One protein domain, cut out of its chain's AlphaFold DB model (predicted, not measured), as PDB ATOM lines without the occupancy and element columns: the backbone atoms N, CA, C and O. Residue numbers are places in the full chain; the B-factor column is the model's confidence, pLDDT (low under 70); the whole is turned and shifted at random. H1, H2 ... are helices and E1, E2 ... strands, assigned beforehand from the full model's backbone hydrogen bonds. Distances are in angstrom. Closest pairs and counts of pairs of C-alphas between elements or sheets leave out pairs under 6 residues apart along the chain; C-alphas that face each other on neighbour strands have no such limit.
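Overview. This is residues 163 to 262 of the 263 residues of an uncharacterized protein of Candidatus Saccharibacteria bacterium 32-49-10 (UniProt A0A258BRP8). A rod made of two halves end to end: a strongly twisted sheet of three strands, E1, E2 and E3, makes one half, and a group of four crossed helices makes the other. H1 sits at the join, near the mean of the C-alphas, packed on the sheet through E1 and E2 on one side and on H3 and H4 on the other. The printed part has 100 residues, with three named strands followed by four named helices, in the order E1 E2 E3 H1 H2 H3 H4; the sheet's order is E1, E2, E3, antiparallel throughout, and the class is mixed. The whole is loose, with a radius of gyration of the C-alphas of 16.1 A, and spans 57 by 20 by 18 A.

Arrangement. E1, residues 163 to 170, and E2, residues 173 to 182, form an antiparallel hairpin at 157 degrees, with N 166 and O 177 2.8 A apart, within hydrogen-bond range. E2 and E3, residues 185 to 194, form another at 160 degrees, with N 187 and O 180 at 2.8 A. The three form a meander, each strand the antiparallel neighbour of the one before. H1, residues 200 to 211, is on the sheet at a height of 9.0 A, in two layers, a helix on one face of a sheet. It lies over E1 and runs along the strands, at 8 degrees to E1 on the local plane; their closest C-alphas, of Ala 167 and Asp 202, are 6.5 A apart. H2, residues 216 to 223, and H3, residues 228 to 238, form a helical hairpin and only just touch, with 3 pairs of C-alphas within 8 A, the closest those of Leu 221 and Ile 231, 7.4 A. H1 and H3 touch at a steep tilt of 50 degrees, opposite ways; the closest C-alphas, of Ala 203 and Gln 236, are 5.7 A apart. H4, residues 245 to 260, touches H1 with residues 245 to 249 alone, about perpendicular at 76 degrees, the closest C-alphas being those of Phe 210 and Ile 245, 5.3 A. H4 touches H2 with residues 249 to 256 alone, Ala 217 and Asp 249 having the closest C-alphas at 5.7 A. H2 and H3 are apart from the three strands. In H1 and H2 every O i to N i+4 pair is within hydrogen-bond range; in H3 6 of 7 are, in H4 9 of 12.

Along the chain. E1 begins at C-alpha 163, (166.189, 236.285, 124.614). E2 is 29.0 A long and E3 25.8 A. H4 is 22.3 A long, with a kink of 31 degrees near residue 252, and ends at C-alpha 260, (183.927, 256.864, 87.652).

Size, cuts and confidence. The C-alphas farthest apart, of Leu 185 and Thr 262, are 58.0 A apart. The printed part has no cut, no link is long, and no printed residue is under 70 in pLDDT.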
ATOM      1  N   ARG A 163     166.536 235.268 125.610       91.94
ATOM      2  CA  ARG A 163     166.189 236.285 124.614       91.94
ATOM      3  C   ARG A 163     166.080 235.644 123.235       91.94
ATOM      4  O   ARG A 163     167.064 235.094 122.746       91.94
ATOM      5  N   SER A 164     164.922 235.781 122.598       89.62
ATOM      6  CA  SER A 164     164.773 235.583 121.156       89.62
ATOM      7  C   SER A 164     164.849 236.952 120.488       89.62
ATOM      8  O   SER A 164     164.016 237.812 120.772       89.62
ATOM      9  N   LEU A 165     165.887 237.182 119.682       89.56
ATOM     10  CA  LEU A 165     166.132 238.459 119.011       89.56
ATOM     11  C   LEU A 165     165.848 238.338 117.517       89.56
ATOM     12  O   LEU A 165     166.336 237.426 116.856       89.56
ATOM     13  N   GLU A 166     165.137 239.322 116.988       90.69
ATOM     14  CA  GLU A 166     164.814 239.472 115.579       90.69
ATOM     15  C   GLU A 166     165.322 240.827 115.085       90.69
ATOM     16  O   GLU A 166     165.104 241.877 115.705       90.69
ATOM     17  N   ALA A 167     166.036 240.798 113.963       93.75
ATOM     18  CA  ALA A 167     166.501 241.993 113.280       93.75
ATOM     19  C   ALA A 167     165.455 242.451 112.253       93.75
ATOM     20  O   ALA A 167     164.853 241.635 111.558       93.75
ATOM     21  N   SER A 168     165.245 243.761 112.144       94.69
ATOM     22  CA  SER A 168     164.389 244.370 111.116       94.69
ATOM     23  C   SER A 168     164.866 245.785 110.790       94.69
ATOM     24  O   SER A 168     165.619 246.374 111.566       94.69
ATOM     25  N   VAL A 169     164.431 246.351 109.663       95.94
ATOM     26  CA  VAL A 169     164.713 247.755 109.321       95.94
ATOM     27  C   VAL A 169     163.472 248.608 109.568       95.94
ATOM     28  O   VAL A 169     162.399 248.314 109.046       95.94
ATOM     29  N   ARG A 170     163.607 249.677 110.364       93.94
ATOM     30  CA  ARG A 170     162.526 250.631 110.668       93.94
ATOM     31  C   ARG A 170     163.015 252.061 110.483       93.94
ATOM     32  O   ARG A 170     163.984 252.472 111.117       93.94
ATOM     33  N   GLY A 171     162.352 252.815 109.605       93.31
ATOM     34  CA  GLY A 171     162.753 254.190 109.284       93.31
ATOM     35  C   GLY A 171     164.205 254.287 108.801       93.31
ATOM     36  O   GLY A 171     164.916 255.201 109.192       93.31
ATOM     37  N   GLY A 172     164.670 253.286 108.046       94.69
ATOM     38  CA  GLY A 172     166.052 253.201 107.570       94.69
ATOM     39  C   GLY A 172     167.080 252.703 108.593       94.69
ATOM     40  O   GLY A 172     168.225 252.482 108.216       94.69
ATOM     41  N   ASN A 173     166.701 252.474 109.854       97.25
ATOM     42  CA  ASN A 173     167.596 251.956 110.892       97.25
ATOM     43  C   ASN A 173     167.479 250.440 111.010       97.25
ATOM     44  O   ASN A 173     166.365 249.924 111.127       97.25
ATOM     45  N   LEU A 174     168.608 249.736 111.071       97.19
ATOM     46  CA  LEU A 174     168.623 248.354 111.525       97.19
ATOM     47  C   LEU A 174     168.387 248.332 113.035       97.19
ATOM     48  O   LEU A 174     169.172 248.861 113.827       97.19
ATOM     49  N   VAL A 175     167.291 247.703 113.434       96.56
ATOM     50  CA  VAL A 175     166.908 247.552 114.831       96.56
ATOM     51  C   VAL A 175     166.822 246.081 115.198       96.56
ATOM     52  O   VAL A 175     166.398 245.245 114.398       96.56
ATOM     53  N   LYS A 176     167.214 245.767 116.431       93.94
ATOM     54  CA  LYS A 176     167.056 244.444 117.030       93.94
ATOM     55  C   LYS A 176     166.084 244.556 118.189       93.94
ATOM     56  O   LYS A 176     166.308 245.308 119.135       93.94
ATOM     57  N   GLY A 177     164.985 243.831 118.072       93.12
ATOM     58  CA  GLY A 177     163.973 243.673 119.109       93.12
ATOM     59  C   GLY A 177     163.657 242.197 119.269       93.12
ATOM     60  O   GLY A 177     164.339 241.352 118.699       93.12
ATOM     61  N   GLY A 178     162.641 241.863 120.049       92.88
ATOM     62  CA  GLY A 178     162.197 240.480 120.160       92.88
ATOM     63  C   GLY A 178     161.511 240.221 121.483       92.88
ATOM     64  O   GLY A 178     160.956 241.142 122.081       92.88
ATOM     65  N   LYS A 179     161.561 238.976 121.950       94.12
ATOM     66  CA  LYS A 179     160.825 238.524 123.134       94.12
ATOM     67  C   LYS A 179     161.746 237.893 124.163       94.12
ATOM     68  O   LYS A 179     162.707 237.200 123.829       94.12
ATOM     69  N   LEU A 180     161.430 238.138 125.428       95.31
ATOM     70  CA  LEU A 180     162.013 237.440 126.563       95.31
ATOM     71  C   LEU A 180     161.120 236.246 126.897       95.31
ATOM     72  O   LEU A 180     159.904 236.401 127.008       95.31
ATOM     73  N   HIS A 181     161.719 235.076 127.073       95.06
ATOM     74  CA  HIS A 181     161.021 233.834 127.387       95.06
ATOM     75  C   HIS A 181     161.565 233.207 128.671       95.06
ATOM     76  O   HIS A 181     162.761 233.271 128.929       95.06
ATOM     77  N   LEU A 182     160.694 232.573 129.453       94.06
ATOM     78  CA  LEU A 182     161.048 231.667 130.544       94.06
ATOM     79  C   LEU A 182     160.636 230.258 130.119       94.06
ATOM     80  O   LEU A 182     159.448 229.935 130.129       94.06
ATOM     81  N   GLY A 183     161.593 229.457 129.652       92.00
ATOM     82  CA  GLY A 183     161.276 228.233 128.920       92.00
ATOM     83  C   GLY A 183     160.354 228.532 127.728       92.00
ATOM     84  O   GLY A 183     160.657 229.386 126.897       92.00
ATOM     85  N   SER A 184     159.201 227.870 127.657       91.69
ATOM     86  CA  SER A 184     158.176 228.081 126.630       91.69
ATOM     87  C   SER A 184     157.321 229.340 126.839       91.69
ATOM     88  O   SER A 184     156.676 229.808 125.897       91.69
ATOM     89  N   LEU A 185     157.327 229.933 128.036       93.75
ATOM     90  CA  LEU A 185     156.440 231.039 128.392       93.75
ATOM     91  C   LEU A 185     157.011 232.396 127.935       93.75
ATOM     92  O   LEU A 185     158.073 232.798 128.412       93.75
ATOM     93  N   PRO A 186     156.308 233.174 127.089       93.81
ATOM     94  CA  PRO A 186     156.708 234.547 126.793       93.81
ATOM     95  C   PRO A 186     156.481 235.460 128.009       93.81
ATOM     96  O   PRO A 186     155.363 235.594 128.505       93.81
ATOM     97  N   LEU A 187     157.542 236.139 128.445       94.12
ATOM     98  CA  LEU A 187     157.527 237.164 129.497       94.12
ATOM     99  C   LEU A 187     157.333 238.590 128.947       94.12
ATOM    100  O   LEU A 187     157.243 239.551 129.709       94.12
ATOM    101  N   GLY A 188     157.286 238.742 127.624       92.44
ATOM    102  CA  GLY A 188     157.002 240.002 126.935       92.44
ATOM    103  C   GLY A 188     158.167 240.516 126.094       92.44
ATOM    104  O   GLY A 188     159.198 239.857 125.944       92.44
ATOM    105  N   ASP A 189     157.996 241.710 125.536       92.19
ATOM    106  CA  ASP A 189     158.924 242.242 124.540       92.19
ATOM    107  C   ASP A 189     160.214 242.771 125.173       92.19
ATOM    108  O   ASP A 189     160.232 243.338 126.274       92.19
ATOM    109  N   ILE A 190     161.317 242.589 124.458       90.94
ATOM    110  CA  ILE A 190     162.601 243.214 124.753       90.94
ATOM    111  C   ILE A 190     162.623 244.559 124.037       90.94
ATOM    112  O   ILE A 190     162.155 244.691 122.902       90.94
ATOM    113  N   LYS A 191     163.183 245.565 124.713       89.81
ATOM    114  CA  LYS A 191     163.362 246.897 124.143       89.81
ATOM    115  C   LYS A 191     164.057 246.780 122.787       89.81
ATOM    116  O   LYS A 191     165.105 246.152 122.668       89.81
ATOM    117  N   THR A 192     163.429 247.368 121.776       92.75
ATOM    118  CA  THR A 192     164.002 247.448 120.436       92.75
ATOM    119  C   THR A 192     165.074 248.524 120.434       92.75
ATOM    120  O   THR A 192     164.810 249.659 120.832       92.75
ATOM    121  N   GLU A 193     166.274 248.170 119.992       93.56
ATOM    122  CA  GLU A 193     167.418 249.077 119.966       93.56
ATOM    123  C   GLU A 193     168.087 249.039 118.598       93.56
ATOM    124  O   GLU A 193     168.089 248.014 117.909       93.56
ATOM    125  N   GLN A 194     168.640 250.176 118.186       95.12
ATOM    126  CA  GLN A 194     169.451 250.236 116.981       95.12
ATOM    127  C   GLN A 194     170.717 249.405 117.181       95.12
ATOM    128  O   GLN A 194     171.364 249.476 118.228       95.12
ATOM    129  N   ALA A 195     171.087 248.630 116.169       93.00
ATOM    130  CA  ALA A 195     172.270 247.786 116.214       93.00
ATOM    131  C   ALA A 195     172.980 247.791 114.856       93.00
ATOM    132  O   ALA A 195     172.318 247.926 113.828       93.00
ATOM    133  N   PRO A 196     174.310 247.610 114.828       96.06
ATOM    134  CA  PRO A 196     175.014 247.414 113.572       96.06
ATOM    135  C   PRO A 196     174.681 246.042 112.982       96.06
ATOM    136  O   PRO A 196     174.423 245.083 113.723       96.06
ATOM    137  N   ALA A 197     174.776 245.921 111.660       96.19
ATOM    138  CA  ALA A 197     174.711 244.631 110.993       96.19
ATOM    139  C   ALA A 197     175.943 243.791 111.347       96.19
ATOM    140  O   ALA A 197     177.069 244.149 111.004       96.19
ATOM    141  N   LYS A 198     175.742 242.675 112.054       95.00
ATOM    142  CA  LYS A 198     176.832 241.776 112.484       95.00
ATOM    143  C   LYS A 198     176.861 240.459 111.709       95.00
ATOM    144  O   LYS A 198     177.784 239.674 111.888       95.00
ATOM    145  N   SER A 199     175.853 240.204 110.881       94.88
ATOM    146  CA  SER A 199     175.716 238.992 110.076       94.88
ATOM    147  C   SER A 199     175.303 239.334 108.644       94.88
ATOM    148  O   SER A 199     174.800 240.425 108.377       94.88
ATOM    149  N   MET A 200     175.459 238.375 107.728       95.00
ATOM    150  CA  MET A 200     174.955 238.520 106.357       95.00
ATOM    151  C   MET A 200     173.428 238.631 106.310       95.00
ATOM    152  O   MET A 200     172.896 239.300 105.435       95.00
ATOM    153  N   THR A 201     172.721 238.035 107.273       94.94
ATOM    154  CA  THR A 201     171.267 238.190 107.409       94.94
ATOM    155  C   THR A 201     170.899 239.623 107.787       94.94
ATOM    156  O   THR A 201     170.018 240.208 107.165       94.94
ATOM    157  N   ASP A 202     171.609 240.225 108.749       95.88
ATOM    158  CA  ASP A 202     171.419 241.635 109.108       95.88
ATOM    159  C   ASP A 202     171.738 242.559 107.919       95.88
ATOM    160  O   ASP A 202     171.000 243.502 107.630       95.88
ATOM    161  N   ALA A 203     172.840 242.274 107.215       96.56
ATOM    162  CA  ALA A 203     173.262 243.021 106.037       96.56
ATOM    163  C   ALA A 203     172.218 242.936 104.917       96.56
ATOM    164  O   ALA A 203     171.857 243.957 104.340       96.56
ATOM    165  N   ALA A 204     171.672 241.746 104.654       96.75
ATOM    166  CA  ALA A 204     170.632 241.544 103.651       96.75
ATOM    167  C   ALA A 204     169.363 242.356 103.952       96.75
ATOM    168  O   ALA A 204     168.758 242.894 103.026       96.75
ATOM    169  N   LEU A 205     168.985 242.509 105.228       97.12
ATOM    170  CA  LEU A 205     167.859 243.364 105.622       97.12
ATOM    171  C   LEU A 205     168.114 244.838 105.276       97.12
ATOM    172  O   LEU A 205     167.242 245.491 104.702       97.12
ATOM    173  N   LEU A 206     169.310 245.354 105.587       97.19
ATOM    174  CA  LEU A 206     169.701 246.721 105.227       97.19
ATOM    175  C   LEU A 206     169.760 246.919 103.714       97.19
ATOM    176  O   LEU A 206     169.222 247.907 103.225       97.19
ATOM    177  N   VAL A 207     170.361 245.983 102.976       97.50
ATOM    178  CA  VAL A 207     170.443 246.043 101.510       97.50
ATOM    179  C   VAL A 207     169.051 246.011 100.892       97.50
ATOM    180  O   VAL A 207     168.756 246.826 100.030       97.50
ATOM    181  N   SER A 208     168.162 245.135 101.362       97.25
ATOM    182  CA  SER A 208     166.782 245.080 100.871       97.25
ATOM    183  C   SER A 208     166.049 246.409 101.087       97.25
ATOM    184  O   SER A 208     165.408 246.918 100.168       97.25
ATOM    185  N   ALA A 209     166.182 247.021 102.267       96.94
ATOM    186  CA  ALA A 209     165.598 248.335 102.532       96.94
ATOM    187  C   ALA A 209     166.250 249.451 101.694       96.94
ATOM    188  O   ALA A 209     165.556 250.336 101.199       96.94
ATOM    189  N   PHE A 210     167.569 249.392 101.506       96.94
ATOM    190  CA  PHE A 210     168.341 250.321 100.688       96.94
ATOM    191  C   PHE A 210     167.934 250.266  99.210       96.94
ATOM    192  O   PHE A 210     167.658 251.312  98.633       96.94
ATOM    193  N   MET A 211     167.793 249.077  98.616       97.00
ATOM    194  CA  MET A 211     167.402 248.905  97.205       97.00
ATOM    195  C   MET A 211     166.003 249.456  96.884       97.00
ATOM    196  O   MET A 211     165.721 249.796  95.733       97.00
ATOM    197  N   ASN A 212     165.148 249.567  97.907       95.19
ATOM    198  CA  ASN A 212     163.806 250.149  97.839       95.19
ATOM    199  C   ASN A 212     163.771 251.650  98.193       95.19
ATOM    200  O   ASN A 212     162.694 252.223  98.357       95.19
ATOM    201  N   SER A 213     164.932 252.284  98.357       93.75
ATOM    202  CA  SER A 213     165.061 253.709  98.666       93.75
ATOM    203  C   SER A 213     165.460 254.526  97.432       93.75
ATOM    204  O   SER A 213     165.822 253.975  96.396       93.75
ATOM    205  N   ASN A 214     165.425 255.854  97.562       93.12
ATOM    206  CA  ASN A 214     165.911 256.803  96.553       93.12
ATOM    207  C   ASN A 214     167.176 257.518  97.052       93.12
ATOM    208  O   ASN A 214     167.247 258.747  97.036       93.12
ATOM    209  N   LEU A 215     168.124 256.760  97.608       95.19
ATOM    210  CA  LEU A 215     169.351 257.331  98.159       95.19
ATOM    211  C   LEU A 215     170.372 257.680  97.059       95.19
ATOM    212  O   LEU A 215     170.413 257.002  96.029       95.19
ATOM    213  N   PRO A 216     171.191 258.732  97.255       96.44
ATOM    214  CA  PRO A 216     172.027 259.296  96.196       96.44
ATOM    215  C   PRO A 216     173.003 258.320  95.529       96.44
ATOM    216  O   PRO A 216     173.082 258.307  94.299       96.44
ATOM    217  N   ALA A 217     173.729 257.495  96.295       93.75
ATOM    218  CA  ALA A 217     174.686 256.564  95.698       93.75
ATOM    219  C   ALA A 217     173.962 255.468  94.904       93.75
ATOM    220  O   ALA A 217     174.420 255.096  93.826       93.75
ATOM    221  N   LEU A 218     172.804 254.993  95.384       95.06
ATOM    222  CA  LEU A 218     171.977 254.025  94.651       95.06
ATOM    223  C   LEU A 218     171.497 254.578  93.306       95.06
ATOM    224  O   LEU A 218     171.618 253.902  92.284       95.06
ATOM    225  N   SER A 219     170.942 255.792  93.314       94.69
ATOM    226  CA  SER A 219     170.455 256.455  92.101       94.69
ATOM    227  C   SER A 219     171.573 256.605  91.075       94.69
ATOM    228  O   SER A 219     171.393 256.222  89.922       94.69
ATOM    229  N   LEU A 220     172.749 257.063  91.510       95.31
ATOM    230  CA  LEU A 220     173.887 257.250  90.618       95.31
ATOM    231  C   LEU A 220     174.435 255.923  90.072       95.31
ATOM    232  O   LEU A 220     174.727 255.836  88.886       95.31
ATOM    233  N   LEU A 221     174.526 254.867  90.889       94.31
ATOM    234  CA  LEU A 221     174.937 253.539  90.407       94.31
ATOM    235  C   LEU A 221     173.994 253.016  89.311       94.31
ATOM    236  O   LEU A 221     174.461 252.481  88.305       94.31
ATOM    237  N   ARG A 222     172.679 253.225  89.468       94.31
ATOM    238  CA  ARG A 222     171.679 252.883  88.442       94.31
ATOM    239  C   ARG A 222     171.822 253.741  87.181       94.31
ATOM    240  O   ARG A 222     171.746 253.204  86.081       94.31
ATOM    241  N   GLU A 223     172.067 255.045  87.319       94.62
ATOM    242  CA  GLU A 223     172.328 255.953  86.186       94.62
ATOM    243  C   GLU A 223     173.608 255.586  85.421       94.62
ATOM    244  O   GLU A 223     173.651 255.687  84.198       94.62
ATOM    245  N   MET A 224     174.627 255.091  86.128       92.94
ATOM    246  CA  MET A 224     175.865 254.554  85.550       92.94
ATOM    247  C   MET A 224     175.682 253.172  84.895       92.94
ATOM    248  O   MET A 224     176.649 252.598  84.398       92.94
ATOM    249  N   GLY A 225     174.461 252.627  84.884       93.50
ATOM    250  CA  GLY A 225     174.120 251.376  84.208       93.50
ATOM    251  C   GLY A 225     174.471 250.102  84.979       93.50
ATOM    252  O   GLY A 225     174.464 249.031  84.379       93.50
ATOM    253  N   GLN A 226     174.775 250.188  86.280       94.12
ATOM    254  CA  GLN A 226     174.979 248.994  87.107       94.12
ATOM    255  C   GLN A 226     173.662 248.235  87.289       94.12
ATOM    256  O   GLN A 226     172.612 248.831  87.552       94.12
ATOM    257  N   SER A 227     173.721 246.909  87.180       95.19
ATOM    258  CA  SER A 227     172.568 246.052  87.446       95.19
ATOM    259  C   SER A 227     172.255 245.987  88.945       95.19
ATOM    260  O   SER A 227     173.143 246.087  89.794       95.19
ATOM    261  N   ASP A 228     170.986 245.753  89.293       94.12
ATOM    262  CA  ASP A 228     170.587 245.573  90.696       94.12
ATOM    263  C   ASP A 228     171.356 244.410  91.364       94.12
ATOM    264  O   ASP A 228     171.643 244.473  92.558       94.12
ATOM    265  N   GLU A 229     171.743 243.373  90.612       95.19
ATOM    266  CA  GLU A 229     172.534 242.245  91.121       95.19
ATOM    267  C   GLU A 229     173.967 242.657  91.506       95.19
ATOM    268  O   GLU A 229     174.448 242.302  92.586       95.19
ATOM    269  N   GLU A 230     174.639 243.455  90.671       93.50
ATOM    270  CA  GLU A 230     175.972 244.003  90.966       93.50
ATOM    271  C   GLU A 230     175.936 244.924  92.190       93.50
ATOM    272  O   GLU A 230     176.762 244.789  93.103       93.50
ATOM    273  N   ILE A 231     174.926 245.798  92.255       94.81
ATOM    274  CA  ILE A 231     174.726 246.717  93.379       94.81
ATOM    275  C   ILE A 231     174.496 245.927  94.671       94.81
ATOM    276  O   ILE A 231     175.145 246.205  95.682       94.81
ATOM    277  N   VAL A 232     173.624 244.912  94.652       95.94
ATOM    278  CA  VAL A 232     173.359 244.053  95.818       95.94
ATOM    279  C   VAL A 232     174.630 243.340  96.277       95.94
ATOM    280  O   VAL A 232     174.916 243.337  97.477       95.94
ATOM    281  N   ASN A 233     175.419 242.782  95.356       93.06
ATOM    282  CA  ASN A 233     176.660 242.077  95.689       93.06
ATOM    283  C   ASN A 233     177.667 242.980  96.412       93.06
ATOM    284  O   ASN A 233     178.275 242.570  97.408       93.06
ATOM    285  N   TYR A 234     177.825 244.222  95.952       91.88
ATOM    286  CA  TYR A 234     178.712 245.176  96.611       91.88
ATOM    287  C   TYR A 234     178.123 245.663  97.949       91.88
ATOM    288  O   TYR A 234     178.806 245.666  98.982       91.88
ATOM    289  N   ALA A 235     176.835 246.015  97.958       95.38
ATOM    290  CA  ALA A 235     176.140 246.543  99.127       95.38
ATOM    291  C   ALA A 235     176.093 245.543 100.289       95.38
ATOM    292  O   ALA A 235     176.241 245.944 101.440       95.38
ATOM    293  N   GLN A 236     175.975 244.240 100.014       94.25
ATOM    294  CA  GLN A 236     175.990 243.200 101.049       94.25
ATOM    295  C   GLN A 236     177.269 243.219 101.892       94.25
ATOM    296  O   GLN A 236     177.201 243.068 103.112       94.25
ATOM    297  N   ARG A 237     178.434 243.442 101.271       90.62
ATOM    298  CA  ARG A 237     179.708 243.545 102.001       90.62
ATOM    299  C   ARG A 237     179.825 244.881 102.726       90.62
ATOM    300  O   ARG A 237     180.210 244.903 103.893       90.62
ATOM    301  N   ALA A 238     179.456 245.977 102.063       94.50
ATOM    302  CA  ALA A 238     179.511 247.323 102.638       94.50
ATOM    303  C   ALA A 238     178.569 247.500 103.847       94.50
ATOM    304  O   ALA A 238     178.866 248.269 104.768       94.50
ATOM    305  N   ALA A 239     177.459 246.755 103.867       96.38
ATOM    306  CA  ALA A 239     176.456 246.791 104.924       96.38
ATOM    307  C   ALA A 239     176.948 246.199 106.250       96.38
ATOM    308  O   ALA A 239     176.391 246.541 107.291       96.38
ATOM    309  N   LEU A 240     177.992 245.361 106.267       96.44
ATOM    310  CA  LEU A 240     178.540 244.835 107.520       96.44
ATOM    311  C   LEU A 240     179.067 245.973 108.405       96.44
ATOM    312  O   LEU A 240     179.914 246.774 108.014       96.44
ATOM    313  N   GLY A 241     178.551 246.060 109.628       95.06
ATOM    314  CA  GLY A 241     178.842 247.135 110.572       95.06
ATOM    315  C   GLY A 241     178.109 248.452 110.295       95.06
ATOM    316  O   GLY A 241     178.390 249.427 110.987       95.06
ATOM    317  N   ALA A 242     177.223 248.530 109.296       96.12
ATOM    318  CA  ALA A 242     176.340 249.681 109.105       96.12
ATOM    319  C   ALA A 242     175.156 249.608 110.083       96.12
ATOM    320  O   ALA A 242     174.680 248.514 110.400       96.12
ATOM    321  N   HIS A 243     174.685 250.760 110.564       96.69
ATOM    322  CA  HIS A 243     173.507 250.844 111.434       96.69
ATOM    323  C   HIS A 243     172.259 251.296 110.672       96.69
ATOM    324  O   HIS A 243     171.137 251.061 111.130       96.69
ATOM    325  N   THR A 244     172.438 251.957 109.528       97.56
ATOM    326  CA  THR A 244     171.351 252.533 108.734       97.56
ATOM    327  C   THR A 244     171.556 252.328 107.234       97.56
ATOM    328  O   THR A 244     172.662 252.038 106.773       97.56
ATOM    329  N   ILE A 245     170.489 252.518 106.454       97.25
ATOM    330  CA  ILE A 245     170.570 252.569 104.986       97.25
ATOM    331  C   ILE A 245     171.379 253.782 104.497       97.25
ATOM    332  O   ILE A 245     172.012 253.698 103.452       97.25
ATOM    333  N   SER A 246     171.416 254.879 105.263       96.50
ATOM    334  CA  SER A 246     172.240 256.054 104.954       96.50
ATOM    335  C   SER A 246     173.722 255.799 105.225       96.50
ATOM    336  O   SER A 246     174.569 256.240 104.458       96.50
ATOM    337  N   ASP A 247     174.058 255.042 106.273       96.38
ATOM    338  CA  ASP A 247     175.436 254.604 106.520       96.38
ATOM    339  C   ASP A 247     175.920 253.696 105.390       96.38
ATOM    340  O   ASP A 247     177.071 253.792 104.970       96.38
ATOM    341  N   LEU A 248     175.042 252.807 104.913       96.69
ATOM    342  CA  LEU A 248     175.317 251.957 103.763       96.69
ATOM    343  C   LEU A 248     175.547 252.802 102.502       96.69
ATOM    344  O   LEU A 248     176.586 252.636 101.872       96.69
ATOM    345  N   ASP A 249     174.651 253.739 102.182       96.44
ATOM    346  CA  ASP A 249     174.812 254.666 101.048       96.44
ATOM    347  C   ASP A 249     176.150 255.415 101.112       96.44
ATOM    348  O   ASP A 249     176.927 255.404 100.156       96.44
ATOM    349  N   ASN A 250     176.493 255.945 102.291       95.38
ATOM    350  CA  ASN A 250     177.759 256.635 102.524       95.38
ATOM    351  C   ASN A 250     178.984 255.758 102.221       95.38
ATOM    352  O   ASN A 250     179.988 256.242 101.699       95.38
ATOM    353  N   ARG A 251     178.912 254.460 102.523       94.56
ATOM    354  CA  ARG A 251     179.999 253.503 102.260       94.56
ATOM    355  C   ARG A 251     180.109 253.114 100.789       94.56
ATOM    356  O   ARG A 251     181.188 252.717 100.355       94.56
ATOM    357  N   LEU A 252     179.028 253.234 100.021       93.44
ATOM    358  CA  LEU A 252     179.014 252.924  98.592       93.44
ATOM    359  C   LEU A 252     179.682 253.998  97.734       93.44
ATOM    360  O   LEU A 252     180.123 253.686  96.630       93.44
ATOM    361  N   TRP A 253     179.854 255.223  98.234       93.00
ATOM    362  CA  TRP A 253     180.559 256.271  97.488       93.00
ATOM    363  C   TRP A 253     181.994 255.898  97.104       93.00
ATOM    364  O   TRP A 253     182.465 256.308  96.045       93.00
ATOM    365  N   GLY A 254     182.672 255.061  97.896       87.06
ATOM    366  CA  GLY A 254     183.977 254.514  97.514       87.06
ATOM    367  C   GLY A 254     183.915 253.651  96.246       87.06
ATOM    368  O   GLY A 254     184.831 253.689  95.427       87.06
ATOM    369  N   HIS A 255     182.819 252.915  96.046       88.69
ATOM    370  CA  HIS A 255     182.581 252.145  94.825       88.69
ATOM    371  C   HIS A 255     182.277 253.041  93.632       88.69
ATOM    372  O   HIS A 255     182.851 252.855  92.563       88.69
ATOM    373  N   VAL A 256     181.401 254.026  93.840       90.81
ATOM    374  CA  VAL A 256     181.017 255.002  92.817       90.81
ATOM    375  C   VAL A 256     182.258 255.709  92.273       90.81
ATOM    376  O   VAL A 256     182.463 255.741  91.063       90.81
ATOM    377  N   ALA A 257     183.128 256.200  93.160       89.69
ATOM    378  CA  ALA A 257     184.366 256.868  92.768       89.69
ATOM    379  C   ALA A 257     185.299 255.947  91.959       89.69
ATOM    380  O   ALA A 257     185.916 256.388  90.992       89.69
ATOM    381  N   ALA A 258     185.381 254.664  92.324       88.50
ATOM    382  CA  ALA A 258     186.184 253.689  91.589       88.50
ATOM    383  C   ALA A 258     185.643 253.432  90.172       88.50
ATOM    384  O   ALA A 258     186.433 253.362  89.235       88.50
ATOM    385  N   LEU A 259     184.318 253.342  90.002       88.81
ATOM    386  CA  LEU A 259     183.683 253.168  88.690       88.81
ATOM    387  C   LEU A 259     183.838 254.410  87.801       88.81
ATOM    388  O   LEU A 259     184.101 254.286  86.607       88.81
ATOM    389  N   GLN A 260     183.724 255.607  88.380       87.31
ATOM    390  CA  GLN A 260     183.927 256.864  87.652       87.31
ATOM    391  C   GLN A 260     185.363 257.023  87.137       87.31
ATOM    392  O   GLN A 260     185.561 257.635  86.099       87.31
ATOM    393  N   ALA A 261     186.358 256.459  87.826       86.31
ATOM    394  CA  ALA A 261     187.751 256.489  87.377       86.31
ATOM    395  C   ALA A 261     188.047 255.538  86.198       86.31
ATOM    396  O   ALA A 261     189.120 255.623  85.603       86.31
ATOM    397  N   THR A 262     187.131 254.616  85.888       80.31
ATOM    398  CA  THR A 262     187.260 253.638  84.791       80.31
ATOM    399  C   THR A 262     186.464 253.992  83.530       80.31
ATOM    400  O   THR A 262     186.572 253.264  82.543       80.31
TER     401      THR A 262